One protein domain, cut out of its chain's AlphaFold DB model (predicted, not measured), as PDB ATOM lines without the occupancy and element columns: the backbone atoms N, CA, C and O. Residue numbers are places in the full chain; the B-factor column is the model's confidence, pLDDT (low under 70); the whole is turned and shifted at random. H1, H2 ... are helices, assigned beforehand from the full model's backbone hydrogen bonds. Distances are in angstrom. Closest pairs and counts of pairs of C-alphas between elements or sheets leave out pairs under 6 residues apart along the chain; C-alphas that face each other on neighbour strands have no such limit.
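AT A GLANCE: This is residues 273 to 443 of the 443 residues of the protein "Plasmodium RESA N-terminal, putative" of Plasmodium ovale (malaria parasite P. ovale) (UniProt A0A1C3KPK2). This is a long rod built on one very long helix, H6, with H3 side by side with it along its earlier part and H5 running back against both, a three-helix up-and-down bundle. The short H1 and H2 pack on the early part of H3, the short H4 comes just before H5, and at the far end residues 433 to 439, of which 433 to 434 belong to H6, stick out before the tail folds back. The printed part has 171 residues with six named helices, H1 to H6 in chain order, and no named strand, and its class is all helix. It is extended, with a radius of gyration of the C-alphas of 24.9 A and spans of 88 by 28 by 23 A.

IN THESE COORDINATES: Find C-alpha 382 at (263.593, 177.561, 183.425); from there H6, residues 382 to 434, runs 78.1 A to C-alpha 434 at (305.295, 228.126, 225.887). H3, residues 302 to 336, starts at C-alpha 302, (254.846, 180.185, 189.668), and is 50.8 A long. H5, residues 353 to 374, measures 31.6 A. The shorter helices are H2, residues 285 to 293, 12.4 A; H4, residues 342 to 350, 12.1 A; and H1, residues 276 to 279, 5.6 A.

HOW THE PARTS SIT: Start at H6 and look at Met 400: its C-alpha is 6.2 A from that of Phe 320, the closest pair of H6 and H3, which touch at a shallow tilt of 15 degrees and run the same way. H5 and H6 form a helical hairpin with a shallow tilt of 12 degrees; their closest C-alphas, Cys 367 and Ile 392, are 6.6 A apart. H3 is the hub, touching the five other helices. Its residues 309 to 324 alone touch H5, opposite ways at a shallow tilt of 19 degrees, closest at the C-alphas of Asn 313 and Glu 364, 7.3 A. H2 and H3 form a helical hairpin, closest at the C-alphas of Arg 292 and Val 308, 6.4 A. H1 touches H3 at the C-alphas of Ile 279 and Ile 307, their closest pair, 6.8 A apart. H4 and H6 only just touch, with 3 pairs of C-alphas within 8 A, the closest being Tyr 348 and Leu 411, 7.1 A. H1 and H2 are apart from H5 and H6. Every O i to N i+4 pair is within hydrogen-bond range in H2, H3, H4 and H5, and 48 of 49 are in H6, while H1 is too short for such a pair.

THE WHOLE: The C-alphas farthest apart, those of Ile 298 and Asn 437, are 88.3 A from each other. The printed part has no cut, and no link between helices is long. Residues 299 to 300 pair antiparallel with residues 380 to 381. The mean pLDDT of the printed part is 83.0; look for values under 70 at residues 279 to 284, 286, 377 to 378 and 431 to 443, the last being the chain's last residue.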
ATOM      1  N   GLY A 273     249.689 180.658 195.603       75.19
ATOM      2  CA  GLY A 273     249.258 179.530 196.440       75.19
ATOM      3  C   GLY A 273     250.369 178.972 197.334       75.19
ATOM      4  O   GLY A 273     250.444 177.761 197.576       75.19
ATOM      5  N   CYS A 274     251.297 179.819 197.782       77.75
ATOM      6  CA  CYS A 274     252.289 179.432 198.784       77.75
ATOM      7  C   CYS A 274     251.642 179.357 200.176       77.75
ATOM      8  O   CYS A 274     250.756 180.140 200.490       77.75
ATOM      9  N   LYS A 275     252.096 178.427 201.022       81.81
ATOM     10  CA  LYS A 275     251.697 178.363 202.439       81.81
ATOM     11  C   LYS A 275     252.819 178.925 203.322       81.81
ATOM     12  O   LYS A 275     253.983 178.824 202.921       81.81
ATOM     13  N   PRO A 276     252.557 179.456 204.530       72.06
ATOM     14  CA  PRO A 276     253.616 179.958 205.419       72.06
ATOM     15  C   PRO A 276     254.728 178.928 205.695       72.06
ATOM     16  O   PRO A 276     255.915 179.262 205.769       72.06
ATOM     17  N   SER A 277     254.372 177.642 205.732       73.94
ATOM     18  CA  SER A 277     255.296 176.509 205.867       73.94
ATOM     19  C   SER A 277     256.238 176.290 204.667       73.94
ATOM     20  O   SER A 277     257.261 175.612 204.814       73.94
ATOM     21  N   ASP A 278     255.974 176.877 203.494       71.94
ATOM     22  CA  ASP A 278     256.902 176.889 202.353       71.94
ATOM     23  C   ASP A 278     258.091 177.838 202.603       71.94
ATOM     24  O   ASP A 278     259.228 177.512 202.236       71.94
ATOM     25  N   ILE A 279     257.853 178.980 203.267       69.00
ATOM     26  CA  ILE A 279     258.829 180.073 203.456       69.00
ATOM     27  C   ILE A 279     259.483 180.129 204.852       69.00
ATOM     28  O   ILE A 279     260.558 180.717 205.001       69.00
ATOM     29  N   ASN A 280     258.909 179.473 205.866       59.31
ATOM     30  CA  ASN A 280     259.413 179.477 207.249       59.31
ATOM     31  C   ASN A 280     260.551 178.459 207.519       59.31
ATOM     32  O   ASN A 280     260.538 177.727 208.509       59.31
ATOM     33  N   LYS A 281     261.543 178.331 206.625       66.50
ATOM     34  CA  LYS A 281     262.678 177.400 206.816       66.50
ATOM     35  C   LYS A 281     264.007 178.151 206.786       66.50
ATOM     36  O   LYS A 281     264.326 178.836 205.818       66.50
ATOM     37  N   LYS A 282     264.869 177.956 207.797       58.81
ATOM     38  CA  LYS A 282     266.269 178.423 207.729       58.81
ATOM     39  C   LYS A 282     266.966 177.739 206.537       58.81
ATOM     40  O   LYS A 282     267.251 176.539 206.548       58.81
ATOM     41  N   VAL A 283     267.188 178.509 205.468       65.12
ATOM     42  CA  VAL A 283     267.901 178.097 204.249       65.12
ATOM     43  C   VAL A 283     269.330 178.638 204.272       65.12
ATOM     44  O   VAL A 283     269.566 179.802 204.605       65.12
ATOM     45  N   ASN A 284     270.281 177.770 203.922       67.06
ATOM     46  CA  ASN A 284     271.699 178.081 203.734       67.06
ATOM     47  C   ASN A 284     272.071 178.012 202.234       67.06
ATOM     48  O   ASN A 284     271.258 177.609 201.399       67.06
ATOM     49  N   LYS A 285     273.309 178.392 201.882       71.38
ATOM     50  CA  LYS A 285     273.807 178.410 200.488       71.38
ATOM     51  C   LYS A 285     273.606 177.063 199.768       71.38
ATOM     52  O   LYS A 285     273.212 177.053 198.607       71.38
ATOM     53  N   TRP A 286     273.849 175.947 200.456       69.62
ATOM     54  CA  TRP A 286     273.714 174.589 199.912       69.62
ATOM     55  C   TRP A 286     272.254 174.207 199.640       69.62
ATOM     56  O   TRP A 286     271.920 173.740 198.553       69.62
ATOM     57  N   LYS A 287     271.359 174.474 200.596       76.69
ATOM     58  CA  LYS A 287     269.918 174.224 200.472       76.69
ATOM     59  C   LYS A 287     269.303 175.077 199.354       76.69
ATOM     60  O   LYS A 287     268.536 174.549 198.558       76.69
ATOM     61  N   LEU A 288     269.738 176.333 199.199       79.94
ATOM     62  CA  LEU A 288     269.363 177.184 198.063       79.94
ATOM     63  C   LEU A 288     269.844 176.618 196.712       79.94
ATOM     64  O   LEU A 288     269.088 176.633 195.744       79.94
ATOM     65  N   LEU A 289     271.069 176.080 196.637       77.00
ATOM     66  CA  LEU A 289     271.572 175.411 195.428       77.00
ATOM     67  C   LEU A 289     270.756 174.152 195.090       77.00
ATOM     68  O   LEU A 289     270.357 174.000 193.938       77.00
ATOM     69  N   LYS A 290     270.421 173.306 196.078       78.75
ATOM     70  CA  LYS A 290     269.556 172.125 195.879       78.75
ATOM     71  C   LYS A 290     268.149 172.518 195.404       78.75
ATOM     72  O   LYS A 290     267.614 171.904 194.486       78.75
ATOM     73  N   MET A 291     267.568 173.581 195.964       81.50
ATOM     74  CA  MET A 291     266.263 174.099 195.529       81.50
ATOM     75  C   MET A 291     266.310 174.644 194.094       81.50
ATOM     76  O   MET A 291     265.425 174.331 193.298       81.50
ATOM     77  N   ARG A 292     267.379 175.367 193.731       80.50
ATOM     78  CA  ARG A 292     267.628 175.843 192.361       80.50
ATOM     79  C   ARG A 292     267.800 174.687 191.367       80.50
ATOM     80  O   ARG A 292     267.213 174.740 190.294       80.50
ATOM     81  N   ALA A 293     268.538 173.639 191.738       79.25
ATOM     82  CA  ALA A 293     268.704 172.427 190.931       79.25
ATOM     83  C   ALA A 293     267.400 171.621 190.776       79.25
ATOM     84  O   ALA A 293     267.207 170.962 189.766       79.25
ATOM     85  N   SER A 294     266.470 171.718 191.735       79.75
ATOM     86  CA  SER A 294     265.151 171.070 191.642       79.75
ATOM     87  C   SER A 294     264.164 171.758 190.680       79.75
ATOM     88  O   SER A 294     263.024 171.306 190.544       79.75
ATOM     89  N   CYS A 295     264.538 172.879 190.054       80.31
ATOM     90  CA  CYS A 295     263.730 173.510 189.010       80.31
ATOM     91  C   CYS A 295     263.711 172.606 187.767       80.31
ATOM     92  O   CYS A 295     264.775 172.232 187.279       80.31
ATOM     93  N   GLY A 296     262.518 172.251 187.275       75.06
ATOM     94  CA  GLY A 296     262.351 171.276 186.190       75.06
ATOM     95  C   GLY A 296     263.084 171.685 184.905       75.06
ATOM     96  O   GLY A 296     263.248 172.881 184.659       75.06
ATOM     97  N   PRO A 297     263.536 170.728 184.072       74.56
ATOM     98  CA  PRO A 297     264.469 171.007 182.975       74.56
ATOM     99  C   PRO A 297     263.950 172.064 181.988       74.56
ATOM    100  O   PRO A 297     264.716 172.921 181.554       74.56
ATOM    101  N   ILE A 298     262.643 172.053 181.700       81.25
ATOM    102  CA  ILE A 298     262.010 172.938 180.711       81.25
ATOM    103  C   ILE A 298     261.321 174.139 181.385       81.25
ATOM    104  O   ILE A 298     261.616 175.289 181.055       81.25
ATOM    105  N   THR A 299     260.429 173.903 182.356       88.06
ATOM    106  CA  THR A 299     259.630 174.955 183.020       88.06
ATOM    107  C   THR A 299     259.600 174.839 184.547       88.06
ATOM    108  O   THR A 299     259.916 173.803 185.135       88.06
ATOM    109  N   VAL A 300     259.211 175.940 185.194       89.56
ATOM    110  CA  VAL A 300     259.046 176.099 186.642       89.56
ATOM    111  C   VAL A 300     257.648 176.668 186.915       89.56
ATOM    112  O   VAL A 300     257.214 177.610 186.250       89.56
ATOM    113  N   SER A 301     256.923 176.106 187.885       89.81
ATOM    114  CA  SER A 301     255.622 176.643 188.313       89.81
ATOM    115  C   SER A 301     255.790 177.958 189.083       89.81
ATOM    116  O   SER A 301     256.795 178.139 189.775       89.81
ATOM    117  N   ARG A 302     254.798 178.861 189.010       88.19
ATOM    118  CA  ARG A 302     254.846 180.185 189.668       88.19
ATOM    119  C   ARG A 302     255.166 180.073 191.171       88.19
ATOM    120  O   ARG A 302     256.125 180.688 191.634       88.19
ATOM    121  N   LYS A 303     254.494 179.152 191.880       88.50
ATOM    122  CA  LYS A 303     254.799 178.749 193.269       88.50
ATOM    123  C   LYS A 303     256.279 178.404 193.490       88.50
ATOM    124  O   LYS A 303     256.930 178.952 194.377       88.50
ATOM    125  N   LYS A 304     256.847 177.510 192.671       88.19
ATOM    126  CA  LYS A 304     258.242 177.064 192.833       88.19
ATOM    127  C   LYS A 304     259.249 178.164 192.479       88.19
ATOM    128  O   LYS A 304     260.281 178.266 193.141       88.19
ATOM    129  N   ALA A 305     258.938 179.005 191.492       90.56
ATOM    130  CA  ALA A 305     259.740 180.173 191.145       90.56
ATOM    131  C   ALA A 305     259.770 181.194 192.297       90.56
ATOM    132  O   ALA A 305     260.857 181.618 192.686       90.56
ATOM    133  N   PHE A 306     258.617 181.506 192.904       90.69
ATOM    134  CA  PHE A 306     258.523 182.400 194.065       90.69
ATOM    135  C   PHE A 306     259.307 181.864 195.264       90.69
ATOM    136  O   PHE A 306     260.144 182.577 195.807       90.69
ATOM    137  N   ILE A 307     259.139 180.587 195.623       88.00
ATOM    138  CA  ILE A 307     259.874 179.973 196.741       88.00
ATOM    139  C   ILE A 307     261.399 180.041 196.515       88.00
ATOM    140  O   ILE A 307     262.148 180.388 197.430       88.00
ATOM    141  N   VAL A 308     261.889 179.749 195.301       89.88
ATOM    142  CA  VAL A 308     263.327 179.856 194.985       89.88
ATOM    143  C   VAL A 308     263.802 181.314 194.985       89.88
ATOM    144  O   VAL A 308     264.895 181.585 195.489       89.88
ATOM    145  N   PHE A 309     263.005 182.252 194.466       90.94
ATOM    146  CA  PHE A 309     263.316 183.681 194.480       90.94
ATOM    147  C   PHE A 309     263.368 184.247 195.906       90.94
ATOM    148  O   PHE A 309     264.362 184.876 196.259       90.94
ATOM    149  N   TYR A 310     262.377 183.956 196.752       89.12
ATOM    150  CA  TYR A 310     262.309 184.402 198.144       89.12
ATOM    151  C   TYR A 310     263.568 184.008 198.928       89.12
ATOM    152  O   TYR A 310     264.282 184.866 199.450       89.12
ATOM    153  N   TYR A 311     263.929 182.719 198.942       86.31
ATOM    154  CA  TYR A 311     265.136 182.272 199.647       86.31
ATOM    155  C   TYR A 311     266.436 182.776 199.002       86.31
ATOM    156  O   TYR A 311     267.449 182.924 199.693       86.31
ATOM    157  N   PHE A 312     266.428 183.070 197.699       88.56
ATOM    158  CA  PHE A 312     267.541 183.743 197.037       88.56
ATOM    159  C   PHE A 312     267.675 185.198 197.505       88.56
ATOM    160  O   PHE A 312     268.784 185.601 197.856       88.56
ATOM    161  N   ASN A 313     266.579 185.962 197.573       88.19
ATOM    162  CA  ASN A 313     266.560 187.356 198.025       88.19
ATOM    163  C   ASN A 313     266.953 187.450 199.511       88.19
ATOM    164  O   ASN A 313     267.857 188.201 199.866       88.19
ATOM    165  N   GLN A 314     266.426 186.565 200.361       85.19
ATOM    166  CA  GLN A 314     266.830 186.437 201.769       85.19
ATOM    167  C   GLN A 314     268.329 186.109 201.938       85.19
ATOM    168  O   GLN A 314     269.004 186.653 202.814       85.19
ATOM    169  N   TYR A 315     268.905 185.261 201.075       85.81
ATOM    170  CA  TYR A 315     270.355 185.030 201.061       85.81
ATOM    171  C   TYR A 315     271.149 186.273 200.608       85.81
ATOM    172  O   TYR A 315     272.272 186.483 201.074       85.81
ATOM    173  N   ARG A 316     270.586 187.116 199.731       88.75
ATOM    174  CA  ARG A 316     271.195 188.388 199.307       88.75
ATOM    175  C   ARG A 316     271.162 189.440 200.414       88.75
ATOM    176  O   ARG A 316     272.219 189.984 200.717       88.75
ATOM    177  N   LYS A 317     270.016 189.623 201.074       87.00
ATOM    178  CA  LYS A 317     269.829 190.487 202.253       87.00
ATOM    179  C   LYS A 317     270.853 190.180 203.348       87.00
ATOM    180  O   LYS A 317     271.578 191.069 203.782       87.00
ATOM    181  N   ARG A 318     271.061 188.897 203.677       85.81
ATOM    182  CA  ARG A 318     272.150 188.478 204.588       85.81
ATOM    183  C   ARG A 318     273.547 188.880 204.098       85.81
ATOM    184  O   ARG A 318     274.357 189.314 204.905       85.81
ATOM    185  N   LYS A 319     273.842 188.772 202.796       87.50
ATOM    186  CA  LYS A 319     275.149 189.173 202.232       87.50
ATOM    187  C   LYS A 319     275.352 190.692 202.171       87.50
ATOM    188  O   LYS A 319     276.499 191.127 202.206       87.50
ATOM    189  N   PHE A 320     274.278 191.477 202.122       89.38
ATOM    190  CA  PHE A 320     274.327 192.931 202.288       89.38
ATOM    191  C   PHE A 320     274.613 193.294 203.751       89.38
ATOM    192  O   PHE A 320     275.515 194.080 204.020       89.38
ATOM    193  N   ASN A 321     273.963 192.624 204.707       86.44
ATOM    194  CA  ASN A 321     274.253 192.807 206.133       86.44
ATOM    195  C   ASN A 321     275.692 192.375 206.487       86.44
ATOM    196  O   ASN A 321     276.374 193.087 207.218       86.44
ATOM    197  N   ASP A 322     276.215 191.294 205.891       87.06
ATOM    198  CA  ASP A 322     277.639 190.928 206.003       87.06
ATOM    199  C   ASP A 322     278.583 192.049 205.517       87.06
ATOM    200  O   ASP A 322     279.705 192.162 206.015       87.06
ATOM    201  N   MET A 323     278.170 192.848 204.526       94.94
ATOM    202  CA  MET A 323     278.933 193.998 204.025       94.94
ATOM    203  C   MET A 323     278.864 195.172 205.012       94.94
ATOM    204  O   MET A 323     279.919 195.696 205.369       94.94
ATOM    205  N   ILE A 324     277.679 195.503 205.547       89.06
ATOM    206  CA  ILE A 324     277.516 196.525 206.601       89.06
ATOM    207  C   ILE A 324     278.403 196.193 207.814       89.06
ATOM    208  O   ILE A 324     279.173 197.038 208.269       89.06
ATOM    209  N   THR A 325     278.371 194.948 208.301       86.56
ATOM    210  CA  THR A 325     279.172 194.507 209.456       86.56
ATOM    211  C   THR A 325     280.681 194.581 209.188       86.56
ATOM    212  O   THR A 325     281.453 194.946 210.074       86.56
ATOM    213  N   LYS A 326     281.132 194.284 207.961       92.75
ATOM    214  CA  LYS A 326     282.545 194.445 207.565       92.75
ATOM    215  C   LYS A 326     282.966 195.908 207.478       92.75
ATOM    216  O   LYS A 326     284.072 196.237 207.898       92.75
ATOM    217  N   LEU A 327     282.101 196.768 206.943       92.31
ATOM    218  CA  LEU A 327     282.327 198.206 206.869       92.31
ATOM    219  C   LEU A 327     282.438 198.810 208.277       92.31
ATOM    220  O   LEU A 327     283.410 199.505 208.560       92.31
ATOM    221  N   SER A 328     281.504 198.463 209.169       90.69
ATOM    222  CA  SER A 328     281.520 198.850 210.586       90.69
ATOM    223  C   SER A 328     282.826 198.436 211.273       90.69
ATOM    224  O   SER A 328     283.489 199.262 211.898       90.69
ATOM    225  N   ARG A 329     283.266 197.184 211.077       90.19
ATOM    226  CA  ARG A 329     284.519 196.675 211.650       90.19
ATOM    227  C   ARG A 329     285.754 197.416 211.131       90.19
ATOM    228  O   ARG A 329     286.547 197.887 211.939       90.19
ATOM    229  N   ARG A 330     285.894 197.582 209.809       93.38
ATOM    230  CA  ARG A 330     286.998 198.363 209.213       93.38
ATOM    231  C   ARG A 330     287.017 199.802 209.724       93.38
ATOM    232  O   ARG A 330     288.089 200.361 209.932       93.38
ATOM    233  N   PHE A 331     285.844 200.399 209.924       91.38
ATOM    234  CA  PHE A 331     285.736 201.739 210.481       91.38
ATOM    235  C   PHE A 331     286.188 201.787 211.948       91.38
ATOM    236  O   PHE A 331     286.991 202.647 212.293       91.38
ATOM    237  N   ALA A 332     285.778 200.825 212.782       89.06
ATOM    238  CA  ALA A 332     286.230 200.720 214.172       89.06
ATOM    239  C   ALA A 332     287.751 200.479 214.297       89.06
ATOM    240  O   ALA A 332     288.409 201.074 215.152       89.06
ATOM    241  N   GLU A 333     288.332 199.659 213.414       91.69
ATOM    242  CA  GLU A 333     289.788 199.485 213.295       91.69
ATOM    243  C   GLU A 333     290.483 200.810 212.928       91.69
ATOM    244  O   GLU A 333     291.501 201.169 213.526       91.69
ATOM    245  N   LEU A 334     289.919 201.566 211.979       91.88
ATOM    246  CA  LEU A 334     290.443 202.858 211.534       91.88
ATOM    247  C   LEU A 334     290.343 203.942 212.622       91.88
ATOM    248  O   LEU A 334     291.302 204.693 212.810       91.88
ATOM    249  N   THR A 335     289.240 204.016 213.376       91.44
ATOM    250  CA  THR A 335     289.099 204.961 214.497       91.44
ATOM    251  C   THR A 335     290.023 204.609 215.657       91.44
ATOM    252  O   THR A 335     290.682 205.507 216.183       91.44
ATOM    253  N   LYS A 336     290.176 203.317 215.996       90.56
ATOM    254  CA  LYS A 336     291.112 202.866 217.042       90.56
ATOM    255  C   LYS A 336     292.561 203.228 216.702       90.56
ATOM    256  O   LYS A 336     293.263 203.779 217.540       90.56
ATOM    257  N   ARG A 337     292.987 203.028 215.447       88.75
ATOM    258  CA  ARG A 337     294.305 203.474 214.937       88.75
ATOM    259  C   ARG A 337     294.476 205.000 214.874       88.75
ATOM    260  O   ARG A 337     295.543 205.468 214.480       88.75
ATOM    261  N   SER A 338     293.435 205.772 215.188       85.62
ATOM    262  CA  SER A 338     293.391 207.236 215.076       85.62
ATOM    263  C   SER A 338     293.169 207.963 216.402       85.62
ATOM    264  O   SER A 338     293.066 209.184 216.375       85.62
ATOM    265  N   GLY A 339     293.074 207.249 217.529       87.19
ATOM    266  CA  GLY A 339     292.779 207.862 218.831       87.19
ATOM    267  C   GLY A 339     291.395 208.523 218.906       87.19
ATOM    268  O   GLY A 339     291.201 209.439 219.696       87.19
ATOM    269  N   ILE A 340     290.445 208.102 218.063       88.69
ATOM    270  CA  ILE A 340     289.079 208.645 218.051       88.69
ATOM    271  C   ILE A 340     288.251 207.956 219.151       88.69
ATOM    272  O   ILE A 340     288.153 206.724 219.112       88.69
ATOM    273  N   PRO A 341     287.629 208.709 220.083       84.75
ATOM    274  CA  PRO A 341     286.752 208.160 221.117       84.75
ATOM    275  C   PRO A 341     285.565 207.367 220.554       84.75
ATOM    276  O   PRO A 341     285.073 207.631 219.452       84.75
ATOM    277  N   GLU A 342     285.072 206.407 221.337       77.69
ATOM    278  CA  GLU A 342     283.980 205.506 220.944       77.69
ATOM    279  C   GLU A 342     282.666 206.252 220.651       77.69
ATOM    280  O   GLU A 342     281.992 205.937 219.668       77.69
ATOM    281  N   GLU A 343     282.360 207.298 221.421       79.38
ATOM    282  CA  GLU A 343     281.230 208.211 221.206       79.38
ATOM    283  C   GLU A 343     281.318 208.918 219.839       79.38
ATOM    284  O   GLU A 343     280.407 208.816 219.015       79.38
ATOM    285  N   SER A 344     282.466 209.532 219.523       82.25
ATOM    286  CA  SER A 344     282.709 210.161 218.215       82.25
ATOM    287  C   SER A 344     282.637 209.149 217.062       82.25
ATOM    288  O   SER A 344     282.015 209.426 216.034       82.25
ATOM    289  N   ARG A 345     283.186 207.936 217.231       85.62
ATOM    290  CA  ARG A 345     283.006 206.831 216.270       85.62
ATOM    291  C   ARG A 345     281.519 206.510 216.080       85.62
ATOM    292  O   ARG A 345     281.079 206.358 214.941       85.62
ATOM    293  N   MET A 346     280.740 206.412 217.157       79.88
ATOM    294  CA  MET A 346     279.308 206.116 217.075       79.88
ATOM    295  C   MET A 346     278.546 207.229 216.342       79.88
ATOM    296  O   MET A 346     277.784 206.936 215.424       79.88
ATOM    297  N   LYS A 347     278.838 208.499 216.639       81.69
ATOM    298  CA  LYS A 347     278.272 209.684 215.971       81.69
ATOM    299  C   LYS A 347     278.493 209.675 214.452       81.69
ATOM    300  O   LYS A 347     277.583 210.004 213.693       81.69
ATOM    301  N   TYR A 348     279.665 209.242 213.982       83.62
ATOM    302  CA  TYR A 348     279.924 209.047 212.548       83.62
ATOM    303  C   TYR A 348     279.219 207.807 211.969       83.62
ATOM    304  O   TYR A 348     278.763 207.841 210.825       83.62
ATOM    305  N   TRP A 349     279.096 206.718 212.735       82.62
ATOM    306  CA  TRP A 349     278.409 205.500 212.287       82.62
ATOM    307  C   TRP A 349     276.886 205.681 212.174       82.62
ATOM    308  O   TRP A 349     276.284 205.220 211.203       82.62
ATOM    309  N   LEU A 350     276.269 206.428 213.095       78.88
ATOM    310  CA  LEU A 350     274.846 206.785 213.063       78.88
ATOM    311  C   LEU A 350     274.481 207.659 211.851       78.88
ATOM    312  O   LEU A 350     273.373 207.550 211.340       78.88
ATOM    313  N   LYS A 351     275.426 208.438 211.301       81.31
ATOM    314  CA  LYS A 351     275.258 209.136 210.007       81.31
ATOM    315  C   LYS A 351     275.347 208.215 208.779       81.31
ATOM    316  O   LYS A 351     275.045 208.648 207.672       81.31
ATOM    317  N   CYS A 352     275.796 206.971 208.936       81.75
ATOM    318  CA  CYS A 352     276.041 206.019 207.846       81.75
ATOM    319  C   CYS A 352     274.960 204.926 207.784       81.75
ATOM    320  O   CYS A 352     274.395 204.648 206.723       81.75
ATOM    321  N   TYR A 353     274.651 204.320 208.933       79.62
ATOM    322  CA  TYR A 353     273.794 203.137 209.028       79.62
ATOM    323  C   TYR A 353     272.353 203.323 208.495       79.62
ATOM    324  O   TYR A 353     271.923 202.462 207.722       79.62
ATOM    325  N   PRO A 354     271.620 204.422 208.779       78.50
ATOM    326  CA  PRO A 354     270.252 204.603 208.278       78.50
ATOM    327  C   PRO A 354     270.173 204.601 206.748       78.50
ATOM    328  O   PRO A 354     269.311 203.949 206.166       78.50
ATOM    329  N   HIS A 355     271.132 205.242 206.070       81.62
ATOM    330  CA  HIS A 355     271.203 205.211 204.609       81.62
ATOM    331  C   HIS A 355     271.484 203.804 204.066       81.62
ATOM    332  O   HIS A 355     270.973 203.453 203.007       81.62
ATOM    333  N   LEU A 356     272.273 202.988 204.772       80.44
ATOM    334  CA  LEU A 356     272.505 201.593 204.390       80.44
ATOM    335  C   LEU A 356     271.250 200.720 204.571       80.44
ATOM    336  O   LEU A 356     271.055 199.816 203.761       80.44
ATOM    337  N   SER A 357     270.382 201.005 205.552       80.31
ATOM    338  CA  SER A 357     269.067 200.345 205.676       80.31
ATOM    339  C   SER A 357     268.124 200.757 204.543       80.31
ATOM    340  O   SER A 357     267.624 199.909 203.808       80.31
ATOM    341  N   ILE A 358     267.996 202.062 204.291       79.50
ATOM    342  CA  ILE A 358     267.154 202.607 203.216       79.50
ATOM    343  C   ILE A 358     267.570 202.055 201.837       79.50
ATOM    344  O   ILE A 358     266.724 201.715 201.008       79.50
ATOM    345  N   GLU A 359     268.873 201.924 201.566       83.62
ATOM    346  CA  GLU A 359     269.364 201.319 200.318       83.62
ATOM    347  C   GLU A 359     269.185 199.789 200.267       83.62
ATOM    348  O   GLU A 359     269.101 199.237 199.170       83.62
ATOM    349  N   LEU A 360     269.082 199.098 201.410       84.56
ATOM    350  CA  LEU A 360     268.702 197.682 201.478       84.56
ATOM    351  C   LEU A 360     267.211 197.491 201.157       84.56
ATOM    352  O   LEU A 360     266.870 196.637 200.341       84.56
ATOM    353  N   GLU A 361     266.339 198.303 201.752       79.69
ATOM    354  CA  GLU A 361     264.881 198.257 201.568       79.69
ATOM    355  C   GLU A 361     264.488 198.552 200.112       79.69
ATOM    356  O   GLU A 361     263.780 197.764 199.477       79.69
ATOM    357  N   LYS A 362     265.038 199.627 199.524       85.25
ATOM    358  CA  LYS A 362     264.870 199.946 198.092       85.25
ATOM    359  C   LYS A 362     265.309 198.797 197.187       85.25
ATOM    360  O   LYS A 362     264.659 198.517 196.181       85.25
ATOM    361  N   LEU A 363     266.429 198.153 197.517       87.94
ATOM    362  CA  LEU A 363     267.020 197.071 196.732       87.94
ATOM    363  C   LEU A 363     266.185 195.786 196.807       87.94
ATOM    364  O   LEU A 363     266.018 195.111 195.790       87.94
ATOM    365  N   GLU A 364     265.628 195.476 197.975       85.94
ATOM    366  CA  GLU A 364     264.700 194.365 198.191       85.94
ATOM    367  C   GLU A 364     263.404 194.573 197.394       85.94
ATOM    368  O   GLU A 364     263.105 193.759 196.515       85.94
ATOM    369  N   HIS A 365     262.738 195.718 197.580       84.56
ATOM    370  CA  HIS A 365     261.513 196.095 196.867       84.56
ATOM    371  C   HIS A 365     261.704 196.167 195.339       84.56
ATOM    372  O   HIS A 365     260.858 195.705 194.570       84.56
ATOM    373  N   HIS A 366     262.838 196.693 194.863       90.00
ATOM    374  CA  HIS A 366     263.168 196.708 193.434       90.00
ATOM    375  C   HIS A 366     263.317 195.288 192.864       90.00
ATOM    376  O   HIS A 366     262.794 194.997 191.788       90.00
ATOM    377  N   CYS A 367     263.980 194.380 193.589       85.88
ATOM    378  CA  CYS A 367     264.120 192.988 193.159       85.88
ATOM    379  C   CYS A 367     262.780 192.238 193.160       85.88
ATOM    380  O   CYS A 367     262.558 191.397 192.290       85.88
ATOM    381  N   GLU A 368     261.885 192.548 194.099       89.06
ATOM    382  CA  GLU A 368     260.529 191.992 194.158       89.06
ATOM    383  C   GLU A 368     259.660 192.495 193.002       89.06
ATOM    384  O   GLU A 368     259.082 191.680 192.284       89.06
ATOM    385  N   ARG A 369     259.652 193.806 192.723       90.50
ATOM    386  CA  ARG A 369     258.977 194.369 191.540       90.50
ATOM    387  C   ARG A 369     259.467 193.740 190.236       90.50
ATOM    388  O   ARG A 369     258.649 193.394 189.388       90.50
ATOM    389  N   LEU A 370     260.780 193.544 190.086       89.69
ATOM    390  CA  LEU A 370     261.348 192.836 188.933       89.69
ATOM    391  C   LEU A 370     260.887 191.373 188.856       89.69
ATOM    392  O   LEU A 370     260.682 190.867 187.756       89.69
ATOM    393  N   PHE A 371     260.711 190.688 189.990       92.06
ATOM    394  CA  PHE A 371     260.212 189.312 190.014       92.06
ATOM    395  C   PHE A 371     258.735 189.224 189.613       92.06
ATOM    396  O   PHE A 371     258.398 188.412 188.753       92.06
ATOM    397  N   PHE A 372     257.864 190.073 190.165       90.19
ATOM    398  CA  PHE A 372     256.443 190.076 189.799       90.19
ATOM    399  C   PHE A 372     256.221 190.496 188.338       90.19
ATOM    400  O   PHE A 372     255.440 189.856 187.644       90.19
ATOM    401  N   ALA A 373     256.979 191.470 187.820       88.94
ATOM    402  CA  ALA A 373     256.943 191.830 186.397       88.94
ATOM    403  C   ALA A 373     257.469 190.715 185.463       88.94
ATOM    404  O   ALA A 373     257.081 190.640 184.296       88.94
ATOM    405  N   PHE A 374     258.356 189.845 185.961       88.75
ATOM    406  CA  PHE A 374     258.883 188.693 185.226       88.75
ATOM    407  C   PHE A 374     257.926 187.484 185.242       88.75
ATOM    408  O   PHE A 374     257.832 186.762 184.247       88.75
ATOM    409  N   VAL A 375     257.194 187.254 186.339       87.44
ATOM    410  CA  VAL A 375     256.240 186.137 186.468       87.44
ATOM    411  C   VAL A 375     254.855 186.538 185.959       87.44
ATOM    412  O   VAL A 375     253.942 186.839 186.725       87.44
ATOM    413  N   LYS A 376     254.701 186.476 184.633       75.62
ATOM    414  CA  LYS A 376     253.399 186.510 183.951       75.62
ATOM    415  C   LYS A 376     252.568 185.247 184.244       75.62
ATOM    416  O   LYS A 376     252.977 184.353 184.991       75.62
ATOM    417  N   GLU A 377     251.382 185.172 183.652       63.72
ATOM    418  CA  GLU A 377     250.529 183.984 183.705       63.72
ATOM    419  C   GLU A 377     251.163 182.753 183.035       63.72
ATOM    420  O   GLU A 377     252.082 182.857 182.221       63.72
ATOM    421  N   GLY A 378     250.689 181.561 183.410       69.94
ATOM    422  CA  GLY A 378     251.212 180.287 182.909       69.94
ATOM    423  C   GLY A 378     252.454 179.757 183.648       69.94
ATOM    424  O   GLY A 378     252.602 179.905 184.865       69.94
ATOM    425  N   LYS A 379     253.321 179.044 182.914       79.19
ATOM    426  CA  LYS A 379     254.530 178.364 183.423       79.19
ATOM    427  C   LYS A 379     255.785 179.115 182.969       79.19
ATOM    428  O   LYS A 379     255.916 179.448 181.798       79.19
ATOM    429  N   VAL A 380     256.745 179.322 183.871       86.56
ATOM    430  CA  VAL A 380     257.963 180.099 183.584       86.56
ATOM    431  C   VAL A 380     259.028 179.205 182.926       86.56
ATOM    432  O   VAL A 380     259.377 178.177 183.512       86.56
ATOM    433  N   PRO A 381     259.611 179.563 181.765       90.94
ATOM    434  CA  PRO A 381     260.736 178.827 181.184       90.94
ATOM    435  C   PRO A 381     261.962 178.842 182.109       90.94
ATOM    436  O   PRO A 381     262.441 179.907 182.509       90.94
ATOM    437  N   ASN A 382     262.514 177.668 182.436       89.88
ATOM    438  CA  ASN A 382     263.593 177.561 183.425       89.88
ATOM    439  C   ASN A 382     264.847 178.337 182.978       89.88
ATOM    440  O   ASN A 382     265.427 179.079 183.766       89.88
ATOM    441  N   LYS A 383     265.213 178.263 181.690       90.06
ATOM    442  CA  LYS A 383     266.337 179.013 181.086       90.06
ATOM    443  C   LYS A 383     266.260 180.521 181.371       90.06
ATOM    444  O   LYS A 383     267.260 181.128 181.761       90.06
ATOM    445  N   GLU A 384     265.067 181.103 181.261       91.31
ATOM    446  CA  GLU A 384     264.833 182.527 181.513       91.31
ATOM    447  C   GLU A 384     264.794 182.840 183.014       91.31
ATOM    448  O   GLU A 384     265.394 183.824 183.442       91.31
ATOM    449  N   PHE A 385     264.243 181.954 183.851       92.81
ATOM    450  CA  PHE A 385     264.341 182.097 185.310       92.81
ATOM    451  C   PHE A 385     265.799 182.037 185.807       92.81
ATOM    452  O   PHE A 385     266.197 182.795 186.696       92.81
ATOM    453  N   GLN A 386     266.655 181.210 185.194       91.06
ATOM    454  CA  GLN A 386     268.081 181.170 185.534       91.06
ATOM    455  C   GLN A 386     268.849 182.420 185.075       91.06
ATOM    456  O   GLN A 386     269.770 182.847 185.784       91.06
ATOM    457  N   LYS A 387     268.466 183.036 183.946       92.12
ATOM    458  CA  LYS A 387     268.943 184.370 183.534       92.12
ATOM    459  C   LYS A 387     268.472 185.450 184.513       92.12
ATOM    460  O   LYS A 387     269.300 186.231 184.975       92.12
ATOM    461  N   PHE A 388     267.196 185.447 184.898       94.50
ATOM    462  CA  PHE A 388     266.620 186.377 185.873       94.50
ATOM    463  C   PHE A 388     267.380 186.339 187.212       94.50
ATOM    464  O   PHE A 388     267.895 187.359 187.668       94.50
ATOM    465  N   LEU A 389     267.602 185.154 187.792       93.38
ATOM    466  CA  LEU A 389     268.397 185.012 189.023       93.38
ATOM    467  C   LEU A 389     269.870 185.459 188.853       93.38
ATOM    468  O   LEU A 389     270.503 185.887 189.823       93.38
ATOM    469  N   LYS A 390     270.438 185.400 187.636       93.31
ATOM    470  CA  LYS A 390     271.766 185.968 187.317       93.31
ATOM    471  C   LYS A 390     271.725 187.504 187.237       93.31
ATOM    472  O   LYS A 390     272.666 188.143 187.698       93.31
ATOM    473  N   HIS A 391     270.647 188.090 186.721       95.38
ATOM    474  CA  HIS A 391     270.430 189.539 186.692       95.38
ATOM    475  C   HIS A 391     270.263 190.108 188.113       95.38
ATOM    476  O   HIS A 391     271.045 190.968 188.518       95.38
ATOM    477  N   ILE A 392     269.384 189.523 188.935       93.94
ATOM    478  CA  ILE A 392     269.205 189.913 190.347       93.94
ATOM    479  C   ILE A 392     270.506 189.718 191.153       93.94
ATOM    480  O   ILE A 392     270.876 190.581 191.949       93.94
ATOM    481  N   LYS A 393     271.288 188.647 190.908       94.56
ATOM    482  CA  LYS A 393     272.647 188.497 191.489       94.56
ATOM    483  C   LYS A 393     273.530 189.719 191.210       94.56
ATOM    484  O   LYS A 393     274.295 190.109 192.095       94.56
ATOM    485  N   ASN A 394     273.478 190.256 189.993       95.12
ATOM    486  CA  ASN A 394     274.332 191.354 189.559       95.12
ATOM    487  C   ASN A 394     273.871 192.692 190.150       95.12
ATOM    488  O   ASN A 394     274.717 193.399 190.686       95.12
ATOM    489  N   ILE A 395     272.561 192.974 190.160       95.00
ATOM    490  CA  ILE A 395     271.968 194.158 190.813       95.00
ATOM    491  C   ILE A 395     272.428 194.255 192.276       95.00
ATOM    492  O   ILE A 395     273.055 195.241 192.671       95.00
ATOM    493  N   TRP A 396     272.235 193.188 193.060       96.19
ATOM    494  CA  TRP A 396     272.706 193.140 194.449       96.19
ATOM    495  C   TRP A 396     274.228 193.305 194.565       96.19
ATOM    496  O   TRP A 396     274.690 194.000 195.466       96.19
ATOM    497  N   LYS A 397     275.030 192.689 193.677       96.62
ATOM    498  CA  LYS A 397     276.499 192.847 193.705       96.62
ATOM    499  C   LYS A 397     276.899 194.308 193.477       96.62
ATOM    500  O   LYS A 397     277.723 194.824 194.222       96.62
ATOM    501  N   MET A 398     276.321 194.958 192.468       95.00
ATOM    502  CA  MET A 398     276.632 196.343 192.107       95.00
ATOM    503  C   MET A 398     276.239 197.313 193.224       95.00
ATOM    504  O   MET A 398     277.058 198.151 193.593       95.00
ATOM    505  N   SER A 399     275.050 197.154 193.820       95.06
ATOM    506  CA  SER A 399     274.632 197.975 194.966       95.06
ATOM    507  C   SER A 399     275.544 197.778 196.184       95.06
ATOM    508  O   SER A 399     276.022 198.763 196.744       95.06
ATOM    509  N   MET A 400     275.877 196.529 196.551       95.56
ATOM    510  CA  MET A 400     276.805 196.261 197.660       95.56
ATOM    511  C   MET A 400     278.179 196.904 197.432       95.56
ATOM    512  O   MET A 400     278.669 197.594 198.318       95.56
ATOM    513  N   THR A 401     278.785 196.736 196.250       95.25
ATOM    514  CA  THR A 401     280.101 197.327 195.948       95.25
ATOM    515  C   THR A 401     280.057 198.857 195.946       95.25
ATOM    516  O   THR A 401     280.926 199.480 196.552       95.25
ATOM    517  N   LYS A 402     279.029 199.472 195.340       95.88
ATOM    518  CA  LYS A 402     278.861 200.935 195.320       95.88
ATOM    519  C   LYS A 402     278.703 201.506 196.734       95.88
ATOM    520  O   LYS A 402     279.320 202.519 197.051       95.88
ATOM    521  N   ASN A 403     277.909 200.853 197.586       93.69
ATOM    522  CA  ASN A 403     277.690 201.289 198.964       93.69
ATOM    523  C   ASN A 403     278.920 201.064 199.859       93.69
ATOM    524  O   ASN A 403     279.281 201.977 200.600       93.69
ATOM    525  N   GLU A 404     279.612 199.923 199.746       95.44
ATOM    526  CA  GLU A 404     280.865 199.655 200.472       95.44
ATOM    527  C   GLU A 404     281.927 200.720 200.147       95.44
ATOM    528  O   GLU A 404     282.514 201.304 201.055       95.44
ATOM    529  N   GLN A 405     282.123 201.035 198.859       94.88
ATOM    530  CA  GLN A 405     283.082 202.049 198.405       94.88
ATOM    531  C   GLN A 405     282.697 203.470 198.846       94.88
ATOM    532  O   GLN A 405     283.530 204.175 199.419       94.88
ATOM    533  N   LYS A 406     281.440 203.886 198.614       96.31
ATOM    534  CA  LYS A 406     280.939 205.220 198.989       96.31
ATOM    535  C   LYS A 406     281.135 205.475 200.483       96.31
ATOM    536  O   LYS A 406     281.733 206.479 200.865       96.31
ATOM    537  N   TRP A 407     280.636 204.572 201.325       94.31
ATOM    538  CA  TRP A 407     280.625 204.796 202.766       94.31
ATOM    539  C   TRP A 407     281.992 204.591 203.414       94.31
ATOM    540  O   TRP A 407     282.321 205.338 204.330       94.31
ATOM    541  N   PHE A 408     282.836 203.685 202.905       94.25
ATOM    542  CA  PHE A 408     284.224 203.598 203.368       94.25
ATOM    543  C   PHE A 408     285.006 204.889 203.081       94.25
ATOM    544  O   PHE A 408     285.753 205.349 203.945       94.25
ATOM    545  N   SER A 409     284.791 205.512 201.915       95.69
ATOM    546  CA  SER A 409     285.400 206.804 201.570       95.69
ATOM    547  C   SER A 409     284.946 207.923 202.516       95.69
ATOM    548  O   SER A 409     285.780 208.551 203.166       95.69
ATOM    549  N   ILE A 410     283.629 208.108 202.684       94.56
ATOM    550  CA  ILE A 410     283.052 209.143 203.565       94.56
ATOM    551  C   ILE A 410     283.540 208.976 205.013       94.56
ATOM    552  O   ILE A 410     284.011 209.933 205.627       94.56
ATOM    553  N   LEU A 411     283.481 207.757 205.557       93.88
ATOM    554  CA  LEU A 411     283.925 207.479 206.925       93.88
ATOM    555  C   LEU A 411     285.436 207.717 207.105       93.88
ATOM    556  O   LEU A 411     285.853 208.258 208.127       93.88
ATOM    557  N   SER A 412     286.254 207.394 206.099       93.50
ATOM    558  CA  SER A 412     287.698 207.678 206.124       93.50
ATOM    559  C   SER A 412     288.002 209.180 206.070       93.50
ATOM    560  O   SER A 412     288.920 209.646 206.745       93.50
ATOM    561  N   GLN A 413     287.211 209.960 205.325       93.31
ATOM    562  CA  GLN A 413     287.327 211.422 205.284       93.31
ATOM    563  C   GLN A 413     286.986 212.068 206.636       93.31
ATOM    564  O   GLN A 413     287.705 212.970 207.062       93.31
ATOM    565  N   GLN A 414     285.957 211.583 207.345       90.75
ATOM    566  CA  GLN A 414     285.629 212.060 208.700       90.75
ATOM    567  C   GLN A 414     286.789 211.811 209.685       90.75
ATOM    568  O   GLN A 414     287.173 212.714 210.425       90.75
ATOM    569  N   VAL A 415     287.429 210.634 209.630       91.06
ATOM    570  CA  VAL A 415     288.636 210.328 210.432       91.06
ATOM    571  C   VAL A 415     289.795 211.275 210.108       91.06
ATOM    572  O   VAL A 415     290.475 211.764 211.010       91.06
ATOM    573  N   ALA A 416     290.024 211.557 208.823       89.69
ATOM    574  CA  ALA A 416     291.066 212.480 208.381       89.69
ATOM    575  C   ALA A 416     290.765 213.953 208.731       89.69
ATOM    576  O   ALA A 416     291.690 214.760 208.815       89.69
ATOM    577  N   HIS A 417     289.497 214.321 208.932       88.94
ATOM    578  CA  HIS A 417     289.090 215.629 209.450       88.94
ATOM    579  C   HIS A 417     289.465 215.754 210.934       88.94
ATOM    580  O   HIS A 417     290.350 216.539 211.273       88.94
ATOM    581  N   TYR A 418     288.931 214.855 211.770       87.62
ATOM    582  CA  TYR A 418     289.155 214.825 213.220       87.62
ATOM    583  C   TYR A 418     290.643 214.794 213.604       87.62
ATOM    584  O   TYR A 418     291.069 215.477 214.539       87.62
ATOM    585  N   ARG A 419     291.466 214.024 212.870       84.38
ATOM    586  CA  ARG A 419     292.927 214.002 213.067       84.38
ATOM    587  C   ARG A 419     293.569 215.375 212.843       84.38
ATOM    588  O   ARG A 419     294.452 215.748 213.607       84.38
ATOM    589  N   ARG A 420     293.164 216.109 211.800       85.12
ATOM    590  CA  ARG A 420     293.741 217.425 211.470       85.12
ATOM    591  C   ARG A 420     293.346 218.473 212.504       85.12
ATOM    592  O   ARG A 420     294.224 219.170 212.997       85.12
ATOM    593  N   GLU A 421     292.074 218.512 212.893       83.31
ATOM    594  CA  GLU A 421     291.576 219.410 213.945       83.31
ATOM    595  C   GLU A 421     292.327 219.199 215.266       83.31
ATOM    596  O   GLU A 421     292.844 220.153 215.842       83.31
ATOM    597  N   ASN A 422     292.486 217.948 215.711       80.12
ATOM    598  CA  ASN A 422     293.200 217.661 216.957       80.12
ATOM    599  C   ASN A 422     294.704 217.972 216.889       80.12
ATOM    600  O   ASN A 422     295.259 218.432 217.883       80.12
ATOM    601  N   VAL A 423     295.367 217.795 215.738       77.50
ATOM    602  CA  VAL A 423     296.772 218.216 215.564       77.50
ATOM    603  C   VAL A 423     296.905 219.743 215.635       77.50
ATOM    604  O   VAL A 423     297.806 220.240 216.312       77.50
ATOM    605  N   VAL A 424     295.990 220.493 215.011       75.19
ATOM    606  CA  VAL A 424     295.948 221.962 215.119       75.19
ATOM    607  C   VAL A 424     295.729 222.383 216.576       75.19
ATOM    608  O   VAL A 424     296.551 223.124 217.118       75.19
ATOM    609  N   MET A 425     294.711 221.841 217.251       74.88
ATOM    610  CA  MET A 425     294.397 222.170 218.649       74.88
ATOM    611  C   MET A 425     295.522 221.788 219.622       74.88
ATOM    612  O   MET A 425     295.807 222.539 220.556       74.88
ATOM    613  N   ALA A 426     296.211 220.665 219.398       74.44
ATOM    614  CA  ALA A 426     297.390 220.285 220.175       74.44
ATOM    615  C   ALA A 426     298.558 221.261 219.956       74.44
ATOM    616  O   ALA A 426     299.192 221.683 220.923       74.44
ATOM    617  N   SER A 427     298.812 221.684 218.710       73.44
ATOM    618  CA  SER A 427     299.860 222.670 218.414       73.44
ATOM    619  C   SER A 427     299.569 224.049 219.027       73.44
ATOM    620  O   SER A 427     300.491 224.719 219.495       73.44
ATOM    621  N   PHE A 428     298.292 224.443 219.098       70.69
ATOM    622  CA  PHE A 428     297.846 225.685 219.733       70.69
ATOM    623  C   PHE A 428     298.018 225.631 221.257       70.69
ATOM    624  O   PHE A 428     298.654 226.511 221.833       70.69
ATOM    625  N   LYS A 429     297.571 224.545 221.911       72.06
ATOM    626  CA  LYS A 429     297.808 224.315 223.349       72.06
ATOM    627  C   LYS A 429     299.302 224.333 223.700       72.06
ATOM    628  O   LYS A 429     299.686 224.999 224.656       72.06
ATOM    629  N   TYR A 430     300.148 223.678 222.899       71.62
ATOM    630  CA  TYR A 430     301.602 223.666 223.106       71.62
ATOM    631  C   TYR A 430     302.246 225.055 222.947       71.62
ATOM    632  O   TYR A 430     303.122 225.420 223.732       71.62
ATOM    633  N   ARG A 431     301.807 225.859 221.966       65.94
ATOM    634  CA  ARG A 431     302.276 227.249 221.810       65.94
ATOM    635  C   ARG A 431     301.869 228.124 222.993       65.94
ATOM    636  O   ARG A 431     302.725 228.821 223.531       65.94
ATOM    637  N   ASN A 432     300.620 228.034 223.442       64.12
ATOM    638  CA  ASN A 432     300.119 228.853 224.549       64.12
ATOM    639  C   ASN A 432     300.755 228.459 225.895       64.12
ATOM    640  O   ASN A 432     300.995 229.329 226.724       64.12
ATOM    641  N   GLN A 433     301.114 227.184 226.095       67.12
ATOM    642  CA  GLN A 433     301.929 226.764 227.246       67.12
ATOM    643  C   GLN A 433     303.366 227.311 227.206       67.12
ATOM    644  O   GLN A 433     303.952 227.517 228.265       67.12
ATOM    645  N   LYS A 434     303.944 227.550 226.019       67.44
ATOM    646  CA  LYS A 434     305.295 228.126 225.887       67.44
ATOM    647  C   LYS A 434     305.333 229.654 225.970       67.44
ATOM    648  O   LYS A 434     306.259 230.175 226.577       67.44
ATOM    649  N   ASN A 435     304.342 230.350 225.410       60.50
ATOM    650  CA  ASN A 435     304.218 231.814 225.464       60.50
ATOM    651  C   ASN A 435     302.861 232.237 226.070       60.50
ATOM    652  O   ASN A 435     302.019 232.775 225.348       60.50
ATOM    653  N   PRO A 436     302.631 232.061 227.388       58.19
ATOM    654  CA  PRO A 436     301.363 232.432 228.030       58.19
ATOM    655  C   PRO A 436     301.037 233.935 227.935       58.19
ATOM    656  O   PRO A 436     299.872 234.315 228.002       58.19
ATOM    657  N   ASN A 437     302.045 234.788 227.715       57.50
ATOM    658  CA  ASN A 437     301.884 236.242 227.603       57.50
ATOM    659  C   ASN A 437     301.580 236.738 226.170       57.50
ATOM    660  O   ASN A 437     301.454 237.944 225.969       57.50
ATOM    661  N   GLN A 438     301.471 235.856 225.166       54.84
ATOM    662  CA  GLN A 438     301.057 236.236 223.807       54.84
ATOM    663  C   GLN A 438     299.633 235.753 223.512       54.84
ATOM    664  O   GLN A 438     299.424 234.660 222.985       54.84
ATOM    665  N   ILE A 439     298.648 236.602 223.815       50.41
ATOM    666  CA  ILE A 439     297.244 236.369 223.457       50.41
ATOM    667  C   ILE A 439     297.068 236.581 221.946       50.41
ATOM    668  O   ILE A 439     296.742 237.673 221.481       50.41
ATOM    669  N   TYR A 440     297.283 235.523 221.165       56.56
ATOM    670  CA  TYR A 440     296.925 235.497 219.749       56.56
ATOM    671  C   TYR A 440     295.418 235.280 219.589       56.56
ATOM    672  O   TYR A 440     294.937 234.147 219.575       56.56
ATOM    673  N   ILE A 441     294.679 236.381 219.444       51.47
ATOM    674  CA  ILE A 441     293.310 236.361 218.918       51.47
ATOM    675  C   ILE A 441     293.402 236.144 217.402       51.47
ATOM    676  O   ILE A 441     294.041 236.934 216.707       51.47
ATOM    677  N   SER A 442     292.762 235.096 216.886       49.84
ATOM    678  CA  SER A 442     292.558 234.890 215.447       49.84
ATOM    679  C   SER A 442     291.069 234.912 215.115       49.84
ATOM    680  O   SER A 442     290.284 234.260 215.806       49.84
ATOM    681  N   TYR A 443     290.724 235.642 214.053       34.09
ATOM    682  CA  TYR A 443     289.470 235.476 213.313       34.09
ATOM    683  C   TYR A 443     289.448 234.133 212.562       34.09
ATOM    684  O   TYR A 443     290.554 233.612 212.280       34.09
TER     685      TYR A 443